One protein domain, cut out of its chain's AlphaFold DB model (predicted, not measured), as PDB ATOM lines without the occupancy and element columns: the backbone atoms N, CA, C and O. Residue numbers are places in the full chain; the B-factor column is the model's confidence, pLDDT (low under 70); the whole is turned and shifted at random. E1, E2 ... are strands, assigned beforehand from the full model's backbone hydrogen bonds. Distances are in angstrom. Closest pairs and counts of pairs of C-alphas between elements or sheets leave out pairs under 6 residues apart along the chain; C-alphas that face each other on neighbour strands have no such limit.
ATOM      1  N   GLN A   4     149.751 185.029 141.177       56.97
ATOM      2  CA  GLN A   4     148.338 184.666 141.105       56.97
ATOM      3  C   GLN A   4     148.203 183.145 140.902       56.97
ATOM      4  O   GLN A   4     148.643 182.605 139.879       56.97
ATOM      5  N   VAL A   5     147.603 182.451 141.872       68.50
ATOM      6  CA  VAL A   5     147.307 181.013 141.796       68.50
ATOM      7  C   VAL A   5     145.801 180.814 141.760       68.50
ATOM      8  O   VAL A   5     145.063 181.382 142.562       68.50
ATOM      9  N   LEU A   6     145.345 179.984 140.826       77.25
ATOM     10  CA  LEU A   6     143.950 179.571 140.755       77.25
ATOM     11  C   LEU A   6     143.740 178.309 141.576       77.25
ATOM     12  O   LEU A   6     144.461 177.332 141.394       77.25
ATOM     13  N   VAL A   7     142.730 178.294 142.433       74.19
ATOM     14  CA  VAL A   7     142.339 177.100 143.181       74.19
ATOM     15  C   VAL A   7     141.018 176.590 142.639       74.19
ATOM     16  O   VAL A   7     139.987 177.239 142.790       74.19
ATOM     17  N   LEU A   8     141.050 175.409 142.023       79.56
ATOM     18  CA  LEU A   8     139.850 174.668 141.651       79.56
ATOM     19  C   LEU A   8     139.477 173.757 142.823       79.56
ATOM     20  O   LEU A   8     140.307 172.977 143.291       79.56
ATOM     21  N   SER A   9     138.254 173.874 143.329       76.88
ATOM     22  CA  SER A   9     137.790 173.120 144.499       76.88
ATOM     23  C   SER A   9     136.323 172.716 144.377       76.88
ATOM     24  O   SER A   9     135.611 173.188 143.491       76.88
ATOM     25  N   GLY A  10     135.874 171.833 145.271       76.06
ATOM     26  CA  GLY A  10     134.470 171.439 145.402       76.06
ATOM     27  C   GLY A  10     134.061 170.182 144.632       76.06
ATOM     28  O   GLY A  10     132.959 169.685 144.855       76.06
ATOM     29  N   ARG A  11     134.938 169.594 143.797       84.19
ATOM     30  CA  ARG A  11     134.639 168.299 143.162       84.19
ATOM     31  C   ARG A  11     134.771 167.146 144.159       84.19
ATOM     32  O   ARG A  11     135.844 166.933 144.718       84.19
ATOM     33  N   SER A  12     133.740 166.322 144.288       74.19
ATOM     34  CA  SER A  12     133.791 165.031 144.994       74.19
ATOM     35  C   SER A  12     133.502 163.864 144.041       74.19
ATOM     36  O   SER A  12     132.729 164.016 143.098       74.19
ATOM     37  N   GLY A  13     134.083 162.684 144.285       76.56
ATOM     38  CA  GLY A  13     133.865 161.487 143.453       76.56
ATOM     39  C   GLY A  13     134.734 161.441 142.187       76.56
ATOM     40  O   GLY A  13     135.896 161.845 142.222       76.56
ATOM     41  N   SER A  14     134.201 160.926 141.069       74.62
ATOM     42  CA  SER A  14     134.948 160.755 139.806       74.62
ATOM     43  C   SER A  14     135.625 162.050 139.360       74.62
ATOM     44  O   SER A  14     134.989 163.106 139.345       74.62
ATOM     45  N   ASN A  15     136.898 161.971 138.964       79.00
ATOM     46  CA  ASN A  15     137.715 163.119 138.561       79.00
ATOM     47  C   ASN A  15     137.876 164.216 139.631       79.00
ATOM     48  O   ASN A  15     138.203 165.343 139.286       79.00
ATOM     49  N   SER A  16     137.752 163.903 140.929       78.94
ATOM     50  CA  SER A  16     138.149 164.812 142.029       78.94
ATOM     51  C   SER A  16     139.613 165.261 141.973       78.94
ATOM     52  O   SER A  16     139.973 166.268 142.572       78.94
ATOM     53  N   ILE A  17     140.431 164.560 141.187       72.94
ATOM     54  CA  ILE A  17     141.819 164.880 140.850       72.94
ATOM     55  C   ILE A  17     142.008 166.279 140.241       72.94
ATOM     56  O   ILE A  17     143.103 166.828 140.295       72.94
ATOM     57  N   ILE A  18     140.947 166.877 139.684       79.06
ATOM     58  CA  ILE A  18     140.989 168.252 139.169       79.06
ATOM     59  C   ILE A  18     141.103 169.299 140.285       79.06
ATOM     60  O   ILE A  18     141.464 170.440 139.991       79.06
ATOM     61  N   ASN A  19     140.812 168.942 141.542       75.00
ATOM     62  CA  ASN A  19     140.911 169.860 142.673       75.00
ATOM     63  C   ASN A  19     142.370 170.167 143.020       75.00
ATOM     64  O   ASN A  19     143.166 169.265 143.298       75.00
ATOM     65  N   GLY A  20     142.706 171.449 143.100       65.81
ATOM     66  CA  GLY A  20     144.007 171.909 143.561       65.81
ATOM     67  C   GLY A  20     144.420 173.256 142.994       65.81
ATOM     68  O   GLY A  20     143.624 173.968 142.383       65.81
ATOM     69  N   GLY A  21     145.678 173.607 143.253       73.75
ATOM     70  CA  GLY A  21     146.272 174.877 142.854       73.75
ATOM     71  C   GLY A  21     146.916 174.806 141.471       73.75
ATOM     72  O   GLY A  21     147.774 173.957 141.218       73.75
ATOM     73  N   TYR A  22     146.548 175.742 140.606       78.25
ATOM     74  CA  TYR A  22     147.065 175.906 139.259       78.25
ATOM     75  C   TYR A  22     147.842 177.218 139.170       78.25
ATOM     76  O   TYR A  22     147.293 178.309 139.340       78.25
ATOM     77  N   LYS A  23     149.141 177.112 138.891       75.06
ATOM     78  CA  LYS A  23     150.018 178.270 138.691       75.06
ATOM     79  C   LYS A  23     149.902 178.763 137.264       75.06
ATOM     80  O   LYS A  23     149.952 177.953 136.339       75.06
ATOM     81  N   ARG A  24     149.829 180.078 137.077       79.06
ATOM     82  CA  ARG A  24     149.877 180.684 135.747       79.06
ATOM     83  C   ARG A  24     151.217 180.379 135.068       79.06
ATOM     84  O   ARG A  24     152.277 180.555 135.663       79.06
ATOM     85  N   LEU A  25     151.167 179.902 133.829       78.06
ATOM     86  CA  LEU A  25     152.341 179.708 132.984       78.06
ATOM     87  C   LEU A  25     152.831 181.058 132.447       78.06
ATOM     88  O   LEU A  25     152.042 181.980 132.246       78.06
ATOM     89  N   LYS A  26     154.145 181.169 132.214       71.19
ATOM     90  CA  LYS A  26     154.758 182.377 131.633       71.19
ATOM     91  C   LYS A  26     154.311 182.614 130.186       71.19
ATOM     92  O   LYS A  26     154.230 183.756 129.753       71.19
ATOM     93  N   GLU A  27     154.023 181.538 129.458       71.94
ATOM     94  CA  GLU A  27     153.600 181.572 128.059       71.94
ATOM     95  C   GLU A  27     152.070 181.558 127.948       71.94
ATOM     96  O   GLU A  27     151.382 180.816 128.655       71.94
ATOM     97  N   HIS A  28     151.540 182.388 127.050       72.31
ATOM     98  CA  HIS A  28     150.125 182.392 126.687       72.31
ATOM     99  C   HIS A  28     149.825 181.269 125.685       72.31
ATOM    100  O   HIS A  28     150.670 180.905 124.870       72.31
ATOM    101  N   TYR A  29     148.597 180.756 125.704       73.00
ATOM    102  CA  TYR A  29     148.104 179.778 124.737       73.00
ATOM    103  C   TYR A  29     146.897 180.352 123.991       73.00
ATOM    104  O   TYR A  29     145.890 180.666 124.622       73.00
ATOM    105  N   TYR A  30     147.005 180.512 122.662       63.91
ATOM    106  CA  TYR A  30     146.022 181.225 121.821       63.91
ATOM    107  C   TYR A  30     145.561 182.554 122.452       63.91
ATOM    108  O   TYR A  30     144.369 182.774 122.654       63.91
ATOM    109  N   ASP A  31     146.522 183.399 122.840       66.44
ATOM    110  CA  ASP A  31     146.312 184.719 123.459       66.44
ATOM    111  C   ASP A  31     145.621 184.719 124.840       66.44
ATOM    112  O   ASP A  31     145.407 185.776 125.433       66.44
ATOM    113  N   ALA A  32     145.349 183.547 125.426       74.19
ATOM    114  CA  ALA A  32     144.784 183.396 126.768       74.19
ATOM    115  C   ALA A  32     145.814 182.859 127.776       74.19
ATOM    116  O   ALA A  32     146.771 182.168 127.419       74.19
ATOM    117  N   ALA A  33     145.618 183.169 129.060       80.38
ATOM    118  CA  ALA A  33     146.438 182.605 130.128       80.38
ATOM    119  C   ALA A  33     146.209 181.088 130.247       80.38
ATOM    120  O   ALA A  33     145.079 180.606 130.153       80.38
ATOM    121  N   ALA A  34     147.285 180.339 130.482       84.62
ATOM    122  CA  ALA A  34     147.233 178.920 130.806       84.62
ATOM    123  C   ALA A  34     147.786 178.695 132.215       84.62
ATOM    124  O   ALA A  34     148.670 179.423 132.668       84.62
ATOM    125  N   PHE A  35     147.277 177.682 132.907       85.19
ATOM    126  CA  PHE A  35     147.651 177.379 134.281       85.19
ATOM    127  C   PHE A  35     147.967 175.894 134.430       85.19
ATOM    128  O   PHE A  35     147.282 175.055 133.849       85.19
ATOM    129  N   LYS A  36     148.996 175.554 135.208       80.88
ATOM    130  CA  LYS A  36     149.465 174.179 135.420       80.88
ATOM    131  C   LYS A  36     149.360 173.786 136.890       80.88
ATOM    132  O   LYS A  36     149.784 174.536 137.770       80.88
ATOM    133  N   TYR A  37     148.856 172.584 137.137       75.06
ATOM    134  CA  TYR A  37     148.894 171.944 138.446       75.06
ATOM    135  C   TYR A  37     150.337 171.523 138.765       75.06
ATOM    136  O   TYR A  37     150.952 170.781 138.007       75.06
ATOM    137  N   ALA A  38     150.911 171.985 139.877       56.03
ATOM    138  CA  ALA A  38     152.340 171.772 140.152       56.03
ATOM    139  C   ALA A  38     152.741 170.285 140.298       56.03
ATOM    140  O   ALA A  38     153.764 169.877 139.759       56.03
ATOM    141  N   ALA A  39     151.924 169.483 140.986       46.91
ATOM    142  CA  ALA A  39     152.189 168.072 141.282       46.91
ATOM    143  C   ALA A  39     151.634 167.077 140.242       46.91
ATOM    144  O   ALA A  39     151.804 165.871 140.394       46.91
ATOM    145  N   MET A  40     150.929 167.550 139.210       62.00
ATOM    146  CA  MET A  40     150.219 166.687 138.262       62.00
ATOM    147  C   MET A  40     150.343 167.221 136.842       62.00
ATOM    148  O   MET A  40     150.395 168.427 136.621       62.00
ATOM    149  N   SER A  41     150.313 166.342 135.845       77.69
ATOM    150  CA  SER A  41     150.163 166.758 134.448       77.69
ATOM    151  C   SER A  41     148.713 167.170 134.196       77.69
ATOM    152  O   SER A  41     147.998 166.453 133.516       77.69
ATOM    153  N   LEU A  42     148.257 168.269 134.805       81.31
ATOM    154  CA  LEU A  42     146.927 168.852 134.624       81.31
ATOM    155  C   LEU A  42     147.044 170.345 134.317       81.31
ATOM    156  O   LEU A  42     147.848 171.059 134.920       81.31
ATOM    157  N   PHE A  43     146.214 170.814 133.390       87.94
ATOM    158  CA  PHE A  43     146.260 172.175 132.868       87.94
ATOM    159  C   PHE A  43     144.864 172.774 132.766       87.94
ATOM    160  O   PHE A  43     143.957 172.097 132.291       87.94
ATOM    161  N   ILE A  44     144.728 174.050 133.134       90.50
ATOM    162  CA  ILE A  44     143.564 174.890 132.831       90.50
ATOM    163  C   ILE A  44     143.952 175.850 131.714       90.50
ATOM    164  O   ILE A  44     144.913 176.605 131.845       90.50
ATOM    165  N   TYR A  45     143.213 175.836 130.612       90.06
ATOM    166  CA  TYR A  45     143.436 176.749 129.488       90.06
ATOM    167  C   TYR A  45     142.146 176.978 128.710       90.06
ATOM    168  O   TYR A  45     141.177 176.226 128.839       90.06
ATOM    169  N   LYS A  46     142.139 178.016 127.875       88.50
ATOM    170  CA  LYS A  46     141.024 178.324 126.983       88.50
ATOM    171  C   LYS A  46     141.156 177.529 125.681       88.50
ATOM    172  O   LYS A  46     142.182 177.591 125.005       88.50
ATOM    173  N   GLY A  47     140.131 176.757 125.339       83.25
ATOM    174  CA  GLY A  47     140.035 176.003 124.091       83.25
ATOM    175  C   GLY A  47     138.738 176.294 123.336       83.25
ATOM    176  O   GLY A  47     138.035 177.264 123.614       83.25
ATOM    177  N   LYS A  48     138.395 175.444 122.358       79.38
ATOM    178  CA  LYS A  48     137.252 175.683 121.450       79.38
ATOM    179  C   LYS A  48     135.891 175.710 122.154       79.38
ATOM    180  O   LYS A  48     134.965 176.322 121.638       79.38
ATOM    181  N   LYS A  49     135.767 175.029 123.298       75.75
ATOM    182  CA  LYS A  49     134.530 174.941 124.091       75.75
ATOM    183  C   LYS A  49     134.480 175.928 125.265       75.75
ATOM    184  O   LYS A  49     133.548 175.847 126.047       75.75
ATOM    185  N   GLY A  50     135.458 176.830 125.396       88.12
ATOM    186  CA  GLY A  50     135.643 177.676 126.581       88.12
ATOM    187  C   GLY A  50     136.808 177.194 127.447       88.12
ATOM    188  O   GLY A  50     137.787 176.662 126.919       88.12
ATOM    189  N   TRP A  51     136.742 177.411 128.759       92.19
ATOM    190  CA  TRP A  51     137.802 177.002 129.688       92.19
ATOM    191  C   TRP A  51     137.762 175.496 129.936       92.19
ATOM    192  O   TRP A  51     136.698 174.934 130.153       92.19
ATOM    193  N   GLN A  52     138.908 174.821 129.900       92.50
ATOM    194  CA  GLN A  52     138.977 173.363 130.018       92.50
ATOM    195  C   GLN A  52     140.136 172.899 130.897       92.50
ATOM    196  O   GLN A  52     141.195 173.521 130.912       92.50
ATOM    197  N   VAL A  53     139.914 171.783 131.594       92.25
ATOM    198  CA  VAL A  53     140.893 171.060 132.412       92.25
ATOM    199  C   VAL A  53     141.277 169.776 131.683       92.25
ATOM    200  O   VAL A  53     140.415 168.934 131.419       92.25
ATOM    201  N   SER A  54     142.554 169.583 131.360       90.06
ATOM    202  CA  SER A  54     143.033 168.365 130.685       90.06
ATOM    203  C   SER A  54     144.438 167.966 131.131       90.06
ATOM    204  O   SER A  54     145.104 168.707 131.851       90.06
ATOM    205  N   ASN A  55     144.897 166.792 130.691       86.38
ATOM    206  CA  ASN A  55     146.230 166.285 131.013       86.38
ATOM    207  C   ASN A  55     147.376 166.906 130.194       86.38
ATOM    208  O   ASN A  55     148.549 166.712 130.507       86.38
ATOM    209  N   ALA A  56     147.046 167.624 129.124       83.75
ATOM    210  CA  ALA A  56     148.002 168.309 128.269       83.75
ATOM    211  C   ALA A  56     147.304 169.449 127.529       83.75
ATOM    212  O   ALA A  56     146.169 169.304 127.067       83.75
ATOM    213  N   ILE A  57     147.994 170.574 127.363       82.69
ATOM    214  CA  ILE A  57     147.470 171.708 126.599       82.69
ATOM    215  C   ILE A  57     147.157 171.255 125.163       82.69
ATOM    216  O   ILE A  57     147.983 170.641 124.496       82.69
ATOM    217  N   GLY A  58     145.930 171.514 124.699       79.12
ATOM    218  CA  GLY A  58     145.444 171.079 123.384       79.12
ATOM    219  C   GLY A  58     144.963 169.623 123.295       79.12
ATOM    220  O   GLY A  58     144.564 169.190 122.212       79.12
ATOM    221  N   SER A  59     144.950 168.873 124.405       81.62
ATOM    222  CA  SER A  59     144.439 167.496 124.446       81.62
ATOM    223  C   SER A  59     142.968 167.405 124.016       81.62
ATOM    224  O   SER A  59     142.156 168.288 124.314       81.62
ATOM    225  N   ARG A  60     142.618 166.303 123.334       75.19
ATOM    226  CA  ARG A  60     141.224 165.956 122.990       75.19
ATOM    227  C   ARG A  60     140.449 165.404 124.190       75.19
ATOM    228  O   ARG A  60     139.222 165.464 124.187       75.19
ATOM    229  N   SER A  61     141.152 164.888 125.196       81.06
ATOM    230  CA  SER A  61     140.565 164.321 126.410       81.06
ATOM    231  C   SER A  61     140.545 165.379 127.507       81.06
ATOM    232  O   SER A  61     141.599 165.862 127.917       81.06
ATOM    233  N   MET A  62     139.354 165.747 127.975       89.25
ATOM    234  CA  MET A  62     139.164 166.748 129.029       89.25
ATOM    235  C   MET A  62     138.566 166.082 130.267       89.25
ATOM    236  O   MET A  62     137.694 165.225 130.160       89.25
ATOM    237  N   TYR A  63     139.026 166.498 131.442       89.75
ATOM    238  CA  TYR A  63     138.444 166.082 132.718       89.75
ATOM    239  C   TYR A  63     137.250 166.958 133.090       89.75
ATOM    240  O   TYR A  63     136.271 166.462 133.645       89.75
ATOM    241  N   ALA A  64     137.315 168.248 132.754       91.88
ATOM    242  CA  ALA A  64     136.220 169.188 132.930       91.88
ATOM    243  C   ALA A  64     136.293 170.326 131.903       91.88
ATOM    244  O   ALA A  64     137.372 170.627 131.390       91.88
ATOM    245  N   TYR A  65     135.167 170.978 131.616       93.25
ATOM    246  CA  TYR A  65     135.132 172.217 130.840       93.25
ATOM    247  C   TYR A  65     134.001 173.150 131.280       93.25
ATOM    248  O   TYR A  65     133.040 172.735 131.924       93.25
ATOM    249  N   ASN A  66     134.128 174.419 130.917       92.44
ATOM    250  CA  ASN A  66     133.172 175.481 131.151       92.44
ATOM    251  C   ASN A  66     132.896 176.203 129.830       92.44
ATOM    252  O   ASN A  66     133.824 176.636 129.147       92.44
ATOM    253  N   GLU A  67     131.621 176.345 129.481       90.38
ATOM    254  CA  GLU A  67     131.176 176.902 128.198       90.38
ATOM    255  C   GLU A  67     131.180 178.435 128.130       90.38
ATOM    256  O   GLU A  67     130.589 179.030 127.220       90.38
ATOM    257  N   ASP A  68     131.756 179.107 129.122       86.00
ATOM    258  CA  ASP A  68     131.886 180.556 129.125       86.00
ATOM    259  C   ASP A  68     133.115 180.985 128.312       86.00
ATOM    260  O   ASP A  68     134.261 180.947 128.766       86.00
ATOM    261  N   THR A  69     132.873 181.367 127.060       83.00
ATOM    262  CA  THR A  69     133.906 181.819 126.117       83.00
ATOM    263  C   THR A  69     134.174 183.320 126.203       83.00
ATOM    264  O   THR A  69     135.183 183.785 125.664       83.00
ATOM    265  N   SER A  70     133.304 184.071 126.882       82.19
ATOM    266  CA  SER A  70     133.333 185.535 126.930       82.19
ATOM    267  C   SER A  70     134.361 186.087 127.918       82.19
ATOM    268  O   SER A  70     134.835 187.208 127.753       82.19
ATOM    269  N   VAL A  71     134.754 185.277 128.904       84.69
ATOM    270  CA  VAL A  71     135.670 185.678 129.973       84.69
ATOM    271  C   VAL A  71     137.138 185.403 129.636       84.69
ATOM    272  O   VAL A  71     137.497 184.440 128.945       84.69
ATOM    273  N   ASP A  72     137.998 186.281 130.135       81.06
ATOM    274  CA  ASP A  72     139.454 186.306 129.965       81.06
ATOM    275  C   ASP A  72     140.208 185.490 131.029       81.06
ATOM    276  O   ASP A  72     141.401 185.237 130.866       81.06
ATOM    277  N   SER A  73     139.510 185.029 132.073       83.50
ATOM    278  CA  SER A  73     140.068 184.215 133.155       83.50
ATOM    279  C   SER A  73     139.017 183.240 133.719       83.50
ATOM    280  O   SER A  73     137.832 183.592 133.763       83.50
ATOM    281  N   PRO A  74     139.390 182.008 134.114       87.06
ATOM    282  CA  PRO A  74     138.435 180.941 134.432       87.06
ATOM    283  C   PRO A  74     137.675 181.142 135.756       87.06
ATOM    284  O   PRO A  74     136.602 180.571 135.931       87.06
ATOM    285  N   GLU A  75     138.177 181.958 136.683       84.19
ATOM    286  CA  GLU A  75     137.465 182.345 137.913       84.19
ATOM    287  C   GLU A  75     136.235 183.221 137.645       84.19
ATOM    288  O   GLU A  75     135.340 183.309 138.481       84.19
ATOM    289  N   LYS A  76     136.188 183.885 136.482       84.81
ATOM    290  CA  LYS A  76     135.091 184.788 136.117       84.81
ATOM    291  C   LYS A  76     133.926 184.055 135.449       84.81
ATOM    292  O   LYS A  76     132.884 184.671 135.230       84.81
ATOM    293  N   CYS A  77     134.091 182.768 135.124       87.19
ATOM    294  CA  CYS A  77     133.058 181.955 134.493       87.19
ATOM    295  C   CYS A  77     131.789 181.911 135.356       87.19
ATOM    296  O   CYS A  77     131.839 181.502 136.515       87.19
ATOM    297  N   GLN A  78     130.646 182.279 134.776       83.25
ATOM    298  CA  GLN A  78     129.350 182.249 135.479       83.25
ATOM    299  C   GLN A  78     128.570 180.951 135.239       83.25
ATOM    300  O   GLN A  78     127.651 180.614 135.986       83.25
ATOM    301  N   LYS A  79     128.918 180.210 134.181       87.06
ATOM    302  CA  LYS A  79     128.311 178.909 133.884       87.06
ATOM    303  C   LYS A  79     128.872 177.827 134.817       87.06
ATOM    304  O   LYS A  79     130.032 177.924 135.218       87.06
ATOM    305  N   PRO A  80     128.097 176.779 135.141       88.25
ATOM    306  CA  PRO A  80     128.608 175.653 135.912       88.25
ATOM    307  C   PRO A  80     129.655 174.867 135.115       88.25
ATOM    308  O   PRO A  80     129.601 174.788 133.886       88.25
ATOM    309  N   TRP A  81     130.605 174.265 135.827       92.50
ATOM    310  CA  TRP A  81     131.609 173.393 135.224       92.50
ATOM    311  C   TRP A  81     131.006 172.024 134.918       92.50
ATOM    312  O   TRP A  81     130.347 171.419 135.762       92.50
ATOM    313  N   LEU A  82     131.253 171.517 133.713       92.50
ATOM    314  CA  LEU A  82     130.870 170.172 133.307       92.50
ATOM    315  C   LEU A  82     132.053 169.221 133.494       92.50
ATOM    316  O   LEU A  82     133.110 169.429 132.900       92.50
ATOM    317  N   VAL A  83     131.878 168.169 134.292       92.00
ATOM    318  CA  VAL A  83     132.930 167.204 134.653       92.00
ATOM    319  C   VAL A  83     132.617 165.842 134.039       92.00
ATOM    320  O   VAL A  83     131.478 165.380 134.092       92.00
ATOM    321  N   TRP A  84     133.627 165.194 133.456       88.00
ATOM    322  CA  TRP A  84     133.498 163.842 132.907       88.00
ATOM    323  C   TRP A  84     133.298 162.825 134.036       88.00
ATOM    324  O   TRP A  84     134.077 162.815 134.992       88.00
ATOM    325  N   ASP A  85     132.293 161.956 133.936       83.25
ATOM    326  CA  ASP A  85     131.983 160.968 134.982       83.25
ATOM    327  C   ASP A  85     132.307 159.509 134.616       83.25
ATOM    328  O   ASP A  85     132.158 158.629 135.462       83.25
ATOM    329  N   GLY A  86     132.801 159.262 133.398       74.06
ATOM    330  CA  GLY A  86     133.070 157.919 132.872       74.06
ATOM    331  C   GLY A  86     132.201 157.530 131.674       74.06
ATOM    332  O   GLY A  86     132.495 156.517 131.042       74.06
ATOM    333  N   GLY A  87     131.193 158.335 131.322       80.25
ATOM    334  CA  GLY A  87     130.400 158.150 130.100       80.25
ATOM    335  C   GLY A  87     129.907 159.445 129.453       80.25
ATOM    336  O   GLY A  87     129.839 159.503 128.226       80.25
ATOM    337  N   ASP A  88     129.606 160.482 130.243       86.12
ATOM    338  CA  ASP A  88     129.179 161.791 129.736       86.12
ATOM    339  C   ASP A  88     129.705 162.940 130.620       86.12
ATOM    340  O   ASP A  88     130.279 162.729 131.694       86.12
ATOM    341  N   TYR A  89     129.532 164.179 130.166       90.56
ATOM    342  CA  TYR A  89     129.855 165.379 130.931       90.56
ATOM    343  C   TYR A  89     128.637 165.873 131.710       90.56
ATOM    344  O   TYR A  89     127.636 166.288 131.127       90.56
ATOM    345  N   LYS A  90     128.744 165.891 133.040       90.56
ATOM    346  CA  LYS A  90     127.670 166.350 133.929       90.56
ATOM    347  C   LYS A  90     128.017 167.679 134.577       90.56
ATOM    348  O   LYS A  90     129.141 167.879 135.026       90.56
ATOM    349  N   SER A  91     127.026 168.562 134.647       90.94
ATOM    350  CA  SER A  91     127.124 169.824 135.380       90.94
ATOM    351  C   SER A  91     127.366 169.559 136.869       90.94
ATOM    352  O   SER A  91     126.600 168.823 137.494       90.94
ATOM    353  N   ASP A  92     128.420 170.150 137.429       87.44
ATOM    354  CA  ASP A  92     128.738 170.116 138.855       87.44
ATOM    355  C   ASP A  92     128.774 171.552 139.413       87.44
ATOM    356  O   ASP A  92     129.755 172.275 139.211       87.44
ATOM    357  N   PRO A  93     127.714 171.994 140.115       83.12
ATOM    358  CA  PRO A  93     127.628 173.354 140.644       83.12
ATOM    359  C   PRO A  93     128.563 173.598 141.838       83.12
ATOM    360  O   PRO A  93     128.738 174.747 142.250       83.12
ATOM    361  N   ASN A  94     129.155 172.545 142.413       82.56
ATOM    362  CA  ASN A  94     130.076 172.678 143.539       82.56
ATOM    363  C   ASN A  94     131.488 173.044 143.085       82.56
ATOM    364  O   ASN A  94     132.258 173.570 143.886       82.56
ATOM    365  N   VAL A  95     131.826 172.793 141.816       83.88
ATOM    366  CA  VAL A  95     133.135 173.136 141.262       83.88
ATOM    367  C   VAL A  95     133.258 174.645 141.124       83.88
ATOM    368  O   VAL A  95     132.548 175.280 140.343       83.88
ATOM    369  N   LYS A  96     134.197 175.218 141.877       80.56
ATOM    370  CA  LYS A  96     134.480 176.655 141.889       80.56
ATOM    371  C   LYS A  96     135.960 176.904 141.673       80.56
ATOM    372  O   LYS A  96     136.798 176.136 142.146       80.56
ATOM    373  N   ILE A  97     136.260 178.002 140.984       80.50
ATOM    374  CA  ILE A  97     137.617 178.518 140.838       80.50
ATOM    375  C   ILE A  97     137.710 179.831 141.599       80.50
ATOM    376  O   ILE A  97     136.966 180.766 141.316       80.50
ATOM    377  N   SER A  98     138.626 179.889 142.558       75.06
ATOM    378  CA  SER A  98     138.991 181.112 143.266       75.06
ATOM    379  C   SER A  98     140.400 181.549 142.883       75.06
ATOM    380  O   SER A  98     141.276 180.725 142.611       75.06
ATOM    381  N   VAL A  99     140.618 182.861 142.851       68.38
ATOM    382  CA  VAL A  99     141.951 183.458 142.730       68.38
ATOM    383  C   VAL A  99     142.499 183.670 144.129       68.38
ATOM    384  O   VAL A  99     141.815 184.247 144.973       68.38
ATOM    385  N   ILE A 100     143.738 183.245 144.351       57.91
ATOM    386  CA  ILE A 100     144.512 183.606 145.533       57.91
ATOM    387  C   ILE A 100     145.748 184.368 145.055       57.91
ATOM    388  O   ILE A 100     146.498 183.887 144.199       57.91
ATOM    389  N   GLU A 101     145.943 185.569 145.589       49.25
ATOM    390  CA  GLU A 101     147.194 186.307 145.449       49.25
ATOM    391  C   GLU A 101     148.150 185.819 146.534       49.25
ATOM    392  O   GLU A 101     147.839 185.888 147.718       49.25
ATOM    393  N   ILE A 102     149.289 185.258 146.127       49.09
ATOM    394  CA  ILE A 102     150.312 184.799 147.066       49.09
ATOM    395  C   ILE A 102     151.358 185.906 147.195       49.09
ATOM    396  O   ILE A 102     152.130 186.136 146.255       49.09
ATOM    397  N   GLU A 103     151.389 186.576 148.347       42.53
ATOM    398  CA  GLU A 103     152.597 187.247 148.827       42.53
ATOM    399  C   GLU A 103     153.561 186.200 149.399       42.53
ATOM    400  O   GLU A 103     153.147 185.165 149.923       42.53
TER     401      GLU A 103
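AT A GLANCE: This is residues 4 to 103 of the 610 residues of the protein "Calpain catalytic domain-containing protein" of Chromera velia CCMP2878 (UniProt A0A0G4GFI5). One antiparallel sheet of nine strands curls round like part of a barrel, and its two edges, E8 and E9, are joined by a short piece of chain but do not pair, which leaves the barrel open there. The strands E1 to E8 follow one another round the wall, and then the chain returns so that E9 pairs with E1. The printed part has 100 residues with nine named strands and no named helix; the sheet's order is E8 E7 E6 E5 E4 E3 E2 E1 E9. The class is all strand, though under half of the residues, 44, are in named elements. The whole is compact, with a radius of gyration of the C-alphas of 12.2 A, and spans 36 by 27 by 26 A.

HOW THE PARTS SIT: E1, residues 4 to 9, and E2, residues 20 to 24, are antiparallel neighbours at 152 degrees, with N 22 and O 6 2.7 A apart. E3, residues 35 to 37, is antiparallel to E2 at 141 degrees, with N 36 and O 23 at 2.8 A. E4, residues 43 to 47, pairs with E3 through N 44 and O 35, 2.8 A. E5, residues 50 to 54, pairs with E4 through N 52 and O 45, 2.9 A. E6, residues 62 to 66, is antiparallel to E5 at 159 degrees, with N 66 and O 51 at 2.7 A. E7, residues 81 to 84, pairs with E6 through N 82 and O 65, 2.8 A. E8, residues 89 to 92, pairs with E7 through N 92 and O 81, 2.8 A. E1 to E8 form a meander, each strand the antiparallel neighbour of the one before, and each step is a hairpin. E9, residues 96 to 102, is antiparallel to E1 at 149 degrees, with N 7 and O 98 at 2.8 A. E8 and E9, the edge strands, are apart. The closest C-alphas of E7 and E9, those of Trp 81 and Lys 96, are 8.0 A apart.

IN THESE COORDINATES: E1 begins at C-alpha 4, (148.338, 184.666, 141.105), and measures 16.0 A from first to last C-alpha. E2 measures 13.1 A, E5 12.6 A, E4 11.4 A, E6 10.8 A and E7 10.0 A; E8 has 9.3 A and E3 7.0 A. E5 begins at C-alpha 50, (135.643, 177.676, 126.581). E9, the longest at 18.5 A, ends at C-alpha 102, (150.312, 184.799, 147.066).

THE WHOLE: The two C-alphas farthest apart, those of Gly 87 and Glu 103, are 41.1 A apart. The sheet is strongly twisted. The printed part has no cut. The link from E6 to E7, residues 67 to 80, is long. The mean pLDDT of the printed part is 79.5; 13 residues are under 70, among them residues 38 to 40 and 99 to 103.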